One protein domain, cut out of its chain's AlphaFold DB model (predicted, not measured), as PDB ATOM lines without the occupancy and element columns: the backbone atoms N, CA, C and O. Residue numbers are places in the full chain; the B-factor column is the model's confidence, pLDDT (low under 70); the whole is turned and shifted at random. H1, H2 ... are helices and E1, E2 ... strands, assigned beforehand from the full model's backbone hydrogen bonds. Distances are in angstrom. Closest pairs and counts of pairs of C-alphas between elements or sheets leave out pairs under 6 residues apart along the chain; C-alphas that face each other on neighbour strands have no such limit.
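Overview. This is residues 2 to 42, 49 to 59 and 158 to 165 of the 401 residues of the protein "Methyltransferase" of Flavobacterium bomensis (UniProt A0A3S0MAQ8). A long two-stranded antiparallel ribbon, E1 and E2, makes the middle of a flat body, with helix H1 running lengthwise beside it on the E2 side and the separate piece of residues 158 to 165 on the E1 side. Residues 34 to 42 stand free and stick out as an arm beyond one end of the ribbon. The printed part has 60 residues, with one named helix and two named strands in the order H1, E1, E2; the class is mixed, helices and strands, and under half of the residues, 28, are in named elements. The whole is loose, with a radius of gyration of the C-alphas of 14.8 A, and its C-alphas span 46 by 29 by 14 A.

Along the chain. E1 is residues 23 to 30 and measures 22.1 A from first to last C-alpha, beginning at C-alpha 23 at (4.429, 47.770, 5.601). E2 is residues 49 to 55, 19.7 A long, and ends at C-alpha 55 at (2.707, 45.031, 8.956). H1 is residues 6 to 18, 17.4 A long, and begins at C-alpha 6 at (-11.661, 44.425, 0.553).

Arrangement. E1 and E2 are antiparallel neighbours, with 159 degrees between their N-to-C directions. C-alphas 26 and 53 face each other at 4.6 A. N 27 and O 52, at 2.9 A, and N 52 and O 27, at 2.8 A, are within hydrogen-bond range. The closest C-alphas of H1 and E2 are those of Phe 18 and Phe 55, 7.3 A apart, and the two elements have 3 pairs of C-alphas within 8 A. H1 and E1 have 1 such pair, the C-alphas of Asn 15 and Tyr 23, 7.5 A apart. Residues 28 to 29 of E1 form a short parallel pairing with residues 162 to 163. In H1 every O i to N i+4 pair is within hydrogen-bond range.

Size, cuts and confidence. The two C-alphas farthest apart, those of Gly 39 and Asn 58, are 47.5 A apart. Without residues 34 to 42 the body has 51 residues and spans 35 by 32 by 10 A. Residues 43 to 48 are not printed, and C-alphas 42 and 49 are 18.5 A apart across that cut, which lies in the link from E1 to E2. Residues 60 to 157 are not printed either, and C-alphas 59 and 158 are also 18.5 A apart. The link from H1 to E1, 4 residues, is tight. Residues 31 to 42 are a long stretch with no named element. The mean pLDDT of the printed part is 88.7, and residues 2 to 5 are under 70.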
ATOM      1  N   ASN A   2     -18.757  38.473  -0.854       38.12
ATOM      2  CA  ASN A   2     -17.714  38.186  -1.839       38.12
ATOM      3  C   ASN A   2     -16.654  39.299  -1.741       38.12
ATOM      4  O   ASN A   2     -16.840  40.377  -2.296       38.12
ATOM      5  N   PHE A   3     -15.586  39.060  -0.972       54.75
ATOM      6  CA  PHE A   3     -14.579  40.043  -0.523       54.75
ATOM      7  C   PHE A   3     -13.614  40.535  -1.619       54.75
ATOM      8  O   PHE A   3     -12.480  40.917  -1.341       54.75
ATOM      9  N   LYS A   4     -14.033  40.525  -2.888       55.94
ATOM     10  CA  LYS A   4     -13.149  40.741  -4.044       55.94
ATOM     11  C   LYS A   4     -12.477  42.126  -4.065       55.94
ATOM     12  O   LYS A   4     -11.486  42.289  -4.767       55.94
ATOM     13  N   TYR A   5     -12.991  43.086  -3.292       60.78
ATOM     14  CA  TYR A   5     -12.478  44.458  -3.210       60.78
ATOM     15  C   TYR A   5     -11.889  44.836  -1.844       60.78
ATOM     16  O   TYR A   5     -11.210  45.854  -1.748       60.78
ATOM     17  N   GLU A   6     -12.075  44.020  -0.800       85.69
ATOM     18  CA  GLU A   6     -11.661  44.425   0.553       85.69
ATOM     19  C   GLU A   6     -10.155  44.374   0.763       85.69
ATOM     20  O   GLU A   6      -9.637  45.045   1.643       85.69
ATOM     21  N   HIS A   7      -9.425  43.630  -0.064       87.81
ATOM     22  CA  HIS A   7      -7.969  43.593   0.017       87.81
ATOM     23  C   HIS A   7      -7.335  44.984  -0.151       87.81
ATOM     24  O   HIS A   7      -6.483  45.380   0.646       87.81
ATOM     25  N   TYR A   8      -7.804  45.752  -1.139       87.62
ATOM     26  CA  TYR A   8      -7.321  47.111  -1.376       87.62
ATOM     27  C   TYR A   8      -7.761  48.069  -0.263       87.62
ATOM     28  O   TYR A   8      -6.951  48.847   0.234       87.62
ATOM     29  N   HIS A   9      -9.016  47.981   0.187       92.88
ATOM     30  CA  HIS A   9      -9.506  48.825   1.280       92.88
ATOM     31  C   HIS A   9      -8.783  48.537   2.600       92.88
ATOM     32  O   HIS A   9      -8.374  49.467   3.293       92.88
ATOM     33  N   LEU A  10      -8.543  47.260   2.910       93.19
ATOM     34  CA  LEU A  10      -7.764  46.841   4.069       93.19
ATOM     35  C   LEU A  10      -6.346  47.411   4.003       93.19
ATOM     36  O   LEU A  10      -5.864  47.947   4.997       93.19
ATOM     37  N   ARG A  11      -5.697  47.369   2.828       93.50
ATOM     38  CA  ARG A  11      -4.377  47.987   2.625       93.50
ATOM     39  C   ARG A  11      -4.393  49.474   2.974       93.50
ATOM     40  O   ARG A  11      -3.487  49.934   3.665       93.50
ATOM     41  N   CYS A  12      -5.403  50.209   2.511       94.44
ATOM     42  CA  CYS A  12      -5.549  51.637   2.789       94.44
ATOM     43  C   CYS A  12      -5.728  51.912   4.287       94.44
ATOM     44  O   CYS A  12      -4.985  52.719   4.838       94.44
ATOM     45  N   ILE A  13      -6.640  51.197   4.950       95.94
ATOM     46  CA  ILE A  13      -6.907  51.365   6.386       95.94
ATOM     47  C   ILE A  13      -5.667  51.013   7.212       95.94
ATOM     48  O   ILE A  13      -5.280  51.753   8.112       95.94
ATOM     49  N   CYS A  14      -4.988  49.908   6.898       96.12
ATOM     50  CA  CYS A  14      -3.772  49.543   7.611       96.12
ATOM     51  C   CYS A  14      -2.635  50.547   7.372       96.12
ATOM     52  O   CYS A  14      -1.865  50.803   8.289       96.12
ATOM     53  N   ASN A  15      -2.535  51.148   6.185       95.31
ATOM     54  CA  ASN A  15      -1.571  52.219   5.936       95.31
ATOM     55  C   ASN A  15      -1.873  53.487   6.741       95.31
ATOM     56  O   ASN A  15      -0.937  54.158   7.160       95.31
ATOM     57  N   GLU A  16      -3.144  53.813   6.966       96.81
ATOM     58  CA  GLU A  16      -3.536  54.930   7.829       96.81
ATOM     59  C   GLU A  16      -3.201  54.651   9.303       96.81
ATOM     60  O   GLU A  16      -2.641  55.508   9.978       96.81
ATOM     61  N   ILE A  17      -3.483  53.438   9.789       96.81
ATOM     62  CA  ILE A  17      -3.281  53.055  11.198       96.81
ATOM     63  C   ILE A  17      -1.804  52.814  11.537       96.81
ATOM     64  O   ILE A  17      -1.340  53.213  12.604       96.81
ATOM     65  N   PHE A  18      -1.080  52.103  10.671       96.00
ATOM     66  CA  PHE A  18       0.292  51.660  10.933       96.00
ATOM     67  C   PHE A  18       1.346  52.492  10.212       96.00
ATOM     68  O   PHE A  18       2.519  52.289  10.492       96.00
ATOM     69  N   GLU A  19       0.966  53.416   9.329       95.81
ATOM     70  CA  GLU A  19       1.850  54.126   8.397       95.81
ATOM     71  C   GLU A  19       2.429  53.218   7.294       95.81
ATOM     72  O   GLU A  19       2.846  52.078   7.520       95.81
ATOM     73  N   ASP A  20       2.525  53.743   6.069       94.06
ATOM     74  CA  ASP A  20       3.012  52.984   4.906       94.06
ATOM     75  C   ASP A  20       4.461  52.481   5.080       94.06
ATOM     76  O   ASP A  20       4.806  51.382   4.641       94.06
ATOM     77  N   ALA A  21       5.294  53.229   5.814       95.06
ATOM     78  CA  ALA A  21       6.676  52.855   6.124       95.06
ATOM     79  C   ALA A  21       6.785  51.546   6.930       95.06
ATOM     80  O   ALA A  21       7.806  50.854   6.860       95.06
ATOM     81  N   ASN A  22       5.732  51.179   7.668       96.19
ATOM     82  CA  ASN A  22       5.689  49.962   8.467       96.19
ATOM     83  C   ASN A  22       5.114  48.749   7.726       96.19
ATOM     84  O   ASN A  22       5.044  47.652   8.292       96.19
ATOM     85  N   TYR A  23       4.763  48.903   6.448       95.62
ATOM     86  CA  TYR A  23       4.429  47.770   5.601       95.62
ATOM     87  C   TYR A  23       5.648  46.875   5.369       95.62
ATOM     88  O   TYR A  23       6.727  47.328   4.964       95.62
ATOM     89  N   VAL A  24       5.474  45.581   5.621       93.69
ATOM     90  CA  VAL A  24       6.529  44.578   5.439       93.69
ATOM     91  C   VAL A  24       6.398  43.915   4.073       93.69
ATOM     92  O   VAL A  24       7.403  43.740   3.388       93.69
ATOM     93  N   GLY A  25       5.176  43.572   3.669       92.94
ATOM     94  CA  GLY A  25       4.908  42.897   2.406       92.94
ATOM     95  C   GLY A  25       3.628  42.073   2.450       92.94
ATOM     96  O   GLY A  25       2.830  42.164   3.383       92.94
ATOM     97  N   GLU A  26       3.463  41.235   1.436       93.50
ATOM     98  CA  GLU A  26       2.303  40.369   1.277       93.50
ATOM     99  C   GLU A  26       2.732  38.960   0.886       93.50
ATOM    100  O   GLU A  26       3.634  38.769   0.065       93.50
ATOM    101  N   LEU A  27       2.068  37.975   1.485       95.00
ATOM    102  CA  LEU A  27       2.156  36.579   1.094       95.00
ATOM    103  C   LEU A  27       0.916  36.203   0.286       95.00
ATOM    104  O   LEU A  27      -0.162  36.758   0.475       95.00
ATOM    105  N   THR A  28       1.048  35.193  -0.561       95.75
ATOM    106  CA  THR A  28      -0.076  34.557  -1.248       95.75
ATOM    107  C   THR A  28      -0.159  33.103  -0.821       95.75
ATOM    108  O   THR A  28       0.856  32.407  -0.789       95.75
ATOM    109  N   TRP A  29      -1.356  32.629  -0.501       96.62
ATOM    110  CA  TRP A  29      -1.610  31.238  -0.143       96.62
ATOM    111  C   TRP A  29      -2.607  30.611  -1.109       96.62
ATOM    112  O   TRP A  29      -3.653  31.191  -1.375       96.62
ATOM    113  N   GLU A  30      -2.304  29.427  -1.634       96.12
ATOM    114  CA  GLU A  30      -3.232  28.657  -2.466       96.12
ATOM    115  C   GLU A  30      -4.373  28.055  -1.622       96.12
ATOM    116  O   GLU A  30      -4.295  26.924  -1.143       96.12
ATOM    117  N   ALA A  31      -5.458  28.810  -1.455       93.69
ATOM    118  CA  ALA A  31      -6.614  28.419  -0.650       93.69
ATOM    119  C   ALA A  31      -7.443  27.279  -1.263       93.69
ATOM    120  O   ALA A  31      -8.138  26.561  -0.540       93.69
ATOM    121  N   THR A  32      -7.368  27.085  -2.584       91.81
ATOM    122  CA  THR A  32      -8.026  25.989  -3.306       91.81
ATOM    123  C   THR A  32      -7.162  25.483  -4.460       91.81
ATOM    124  O   THR A  32      -6.415  26.234  -5.086       91.81
ATOM    125  N   THR A  33      -7.280  24.193  -4.766       89.75
ATOM    126  CA  THR A  33      -6.715  23.559  -5.970       89.75
ATOM    127  C   THR A  33      -7.794  23.133  -6.960       89.75
ATOM    128  O   THR A  33      -7.477  22.734  -8.081       89.75
ATOM    129  N   GLN A  34      -9.068  23.214  -6.562       86.25
ATOM    130  CA  GLN A  34     -10.189  22.803  -7.394       86.25
ATOM    131  C   GLN A  34     -10.678  23.963  -8.263       86.25
ATOM    132  O   GLN A  34     -10.769  25.096  -7.779       86.25
ATOM    133  N   PRO A  35     -11.026  23.694  -9.532       81.44
ATOM    134  CA  PRO A  35     -11.616  24.703 -10.388       81.44
ATOM    135  C   PRO A  35     -13.019  25.071  -9.897       81.44
ATOM    136  O   PRO A  35     -13.815  24.207  -9.529       81.44
ATOM    137  N   ILE A  36     -13.341  26.360  -9.938       75.25
ATOM    138  CA  ILE A  36     -14.662  26.879  -9.583       75.25
ATOM    139  C   ILE A  36     -15.458  27.053 -10.874       75.25
ATOM    140  O   ILE A  36     -15.032  27.775 -11.774       75.25
ATOM    141  N   ASN A  37     -16.630  26.416 -10.956       72.50
ATOM    142  CA  ASN A  37     -17.553  26.529 -12.091       72.50
ATOM    143  C   ASN A  37     -16.865  26.295 -13.453       72.50
ATOM    144  O   ASN A  37     -16.919  27.139 -14.346       72.50
ATOM    145  N   SER A  38     -16.233  25.130 -13.635       73.12
ATOM    146  CA  SER A  38     -15.406  24.791 -14.810       73.12
ATOM    147  C   SER A  38     -16.050  25.089 -16.174       73.12
ATOM    148  O   SER A  38     -15.343  25.402 -17.127       73.12
ATOM    149  N   GLY A  39     -17.383  25.045 -16.281       76.75
ATOM    150  CA  GLY A  39     -18.109  25.392 -17.510       76.75
ATOM    151  C   GLY A  39     -18.056  26.881 -17.894       76.75
ATOM    152  O   GLY A  39     -18.081  27.208 -19.081       76.75
ATOM    153  N   SER A  40     -17.948  27.790 -16.919       76.06
ATOM    154  CA  SER A  40     -17.830  29.241 -17.133       76.06
ATOM    155  C   SER A  40     -16.397  29.762 -17.007       76.06
ATOM    156  O   SER A  40     -16.159  30.940 -17.260       76.06
ATOM    157  N   ALA A  41     -15.428  28.886 -16.717       78.44
ATOM    158  CA  ALA A  41     -14.002  29.207 -16.620       78.44
ATOM    159  C   ALA A  41     -13.447  29.967 -17.836       78.44
ATOM    160  O   ALA A  41     -12.553  30.793 -17.699       78.44
ATOM    161  N   LYS A  42     -13.996  29.724 -19.033       82.56
ATOM    162  CA  LYS A  42     -13.608  30.440 -20.260       82.56
ATOM    163  C   LYS A  42     -13.921  31.942 -20.238       82.56
ATOM    164  O   LYS A  42     -13.433  32.667 -21.096       82.56
ATOM    165  N   VAL A  49      -5.765  31.802  -5.068       91.50
ATOM    166  CA  VAL A  49      -4.906  32.349  -4.015       91.50
ATOM    167  C   VAL A  49      -5.642  33.381  -3.170       91.50
ATOM    168  O   VAL A  49      -6.411  34.178  -3.704       91.50
ATOM    169  N   GLU A  50      -5.358  33.385  -1.872       91.81
ATOM    170  CA  GLU A  50      -5.748  34.423  -0.917       91.81
ATOM    171  C   GLU A  50      -4.497  35.202  -0.462       91.81
ATOM    172  O   GLU A  50      -3.460  34.579  -0.194       91.81
ATOM    173  N   PRO A  51      -4.555  36.545  -0.385       93.06
ATOM    174  CA  PRO A  51      -3.458  37.359   0.127       93.06
ATOM    175  C   PRO A  51      -3.418  37.366   1.664       93.06
ATOM    176  O   PRO A  51      -4.454  37.338   2.327       93.06
ATOM    177  N   ILE A  52      -2.215  37.456   2.234       94.75
ATOM    178  CA  ILE A  52      -1.965  37.636   3.670       94.75
ATOM    179  C   ILE A  52      -1.022  38.829   3.832       94.75
ATOM    180  O   ILE A  52       0.146  38.771   3.442       94.75
ATOM    181  N   MET A  53      -1.533  39.915   4.402       94.50
ATOM    182  CA  MET A  53      -0.822  41.188   4.511       94.50
ATOM    183  C   MET A  53      -0.006  41.266   5.804       94.50
ATOM    184  O   MET A  53      -0.489  40.878   6.866       94.50
ATOM    185  N   PHE A  54       1.221  41.786   5.723       93.56
ATOM    186  CA  PHE A  54       2.136  41.894   6.859       93.56
ATOM    187  C   PHE A  54       2.501  43.350   7.151       93.56
ATOM    188  O   PHE A  54       3.053  44.060   6.305       93.56
ATOM    189  N   PHE A  55       2.277  43.753   8.399       95.38
ATOM    190  CA  PHE A  55       2.707  45.031   8.956       95.38
ATOM    191  C   PHE A  55       3.519  44.827  10.229       95.38
ATOM    192  O   PHE A  55       3.321  43.866  10.973       95.38
ATOM    193  N   ALA A  56       4.420  45.767  10.486       95.06
ATOM    194  CA  ALA A  56       5.106  45.907  11.760       95.06
ATOM    195  C   ALA A  56       4.490  47.063  12.559       95.06
ATOM    196  O   ALA A  56       3.981  48.016  11.990       95.06
ATOM    197  N   LYS A  57       4.599  47.040  13.891       93.94
ATOM    198  CA  LYS A  57       4.306  48.238  14.700       93.94
ATOM    199  C   LYS A  57       5.357  49.336  14.493       93.94
ATOM    200  O   LYS A  57       5.046  50.516  14.486       93.94
ATOM    201  N   ASN A  58       6.617  48.921  14.385       93.56
ATOM    202  CA  ASN A  58       7.748  49.764  14.020       93.56
ATOM    203  C   ASN A  58       8.751  48.881  13.271       93.56
ATOM    204  O   ASN A  58       9.349  47.979  13.866       93.56
ATOM    205  N   LYS A  59       8.899  49.111  11.967       90.94
ATOM    206  CA  LYS A  59       9.752  48.311  11.083       90.94
ATOM    207  C   LYS A  59      11.241  48.467  11.396       90.94
ATOM    208  O   LYS A  59      11.982  47.501  11.256       90.94
ATOM    209  N   PRO A 158      14.959  31.201   2.458       89.88
ATOM    210  CA  PRO A 158      14.213  32.441   2.585       89.88
ATOM    211  C   PRO A 158      12.768  32.179   3.016       89.88
ATOM    212  O   PRO A 158      12.195  31.111   2.770       89.88
ATOM    213  N   PHE A 159      12.158  33.199   3.615       92.06
ATOM    214  CA  PHE A 159      10.715  33.241   3.800       92.06
ATOM    215  C   PHE A 159      10.053  33.608   2.468       92.06
ATOM    216  O   PHE A 159       9.917  34.777   2.120       92.06
ATOM    217  N   TRP A 160       9.674  32.588   1.697       92.94
ATOM    218  CA  TRP A 160       8.992  32.771   0.418       92.94
ATOM    219  C   TRP A 160       7.614  33.417   0.580       92.94
ATOM    220  O   TRP A 160       6.817  32.993   1.416       92.94
ATOM    221  N   SER A 161       7.311  34.382  -0.292       94.19
ATOM    222  CA  SER A 161       6.023  35.085  -0.343       94.19
ATOM    223  C   SER A 161       4.887  34.288  -0.988       94.19
ATOM    224  O   SER A 161       3.767  34.781  -1.103       94.19
ATOM    225  N   HIS A 162       5.143  33.048  -1.405       96.50
ATOM    226  CA  HIS A 162       4.133  32.162  -1.971       96.50
ATOM    227  C   HIS A 162       4.078  30.836  -1.209       96.50
ATOM    228  O   HIS A 162       5.074  30.117  -1.101       96.50
ATOM    229  N   LEU A 163       2.894  30.520  -0.693       96.25
ATOM    230  CA  LEU A 163       2.582  29.351   0.116       96.25
ATOM    231  C   LEU A 163       1.673  28.429  -0.704       96.25
ATOM    232  O   LEU A 163       0.473  28.671  -0.841       96.25
ATOM    233  N   ASN A 164       2.253  27.373  -1.272       96.38
ATOM    234  CA  ASN A 164       1.506  26.430  -2.101       96.38
ATOM    235  C   ASN A 164       0.658  25.456  -1.265       96.38
ATOM    236  O   ASN A 164       0.997  25.099  -0.132       96.38
ATOM    237  N   ALA A 165      -0.429  24.980  -1.864       95.94
ATOM    238  CA  ALA A 165      -1.400  24.099  -1.228       95.94
ATOM    239  C   ALA A 165      -0.819  22.719  -0.899       95.94
ATOM    240  O   ALA A 165      -1.229  22.093   0.075       95.94
TER     241      ALA A 165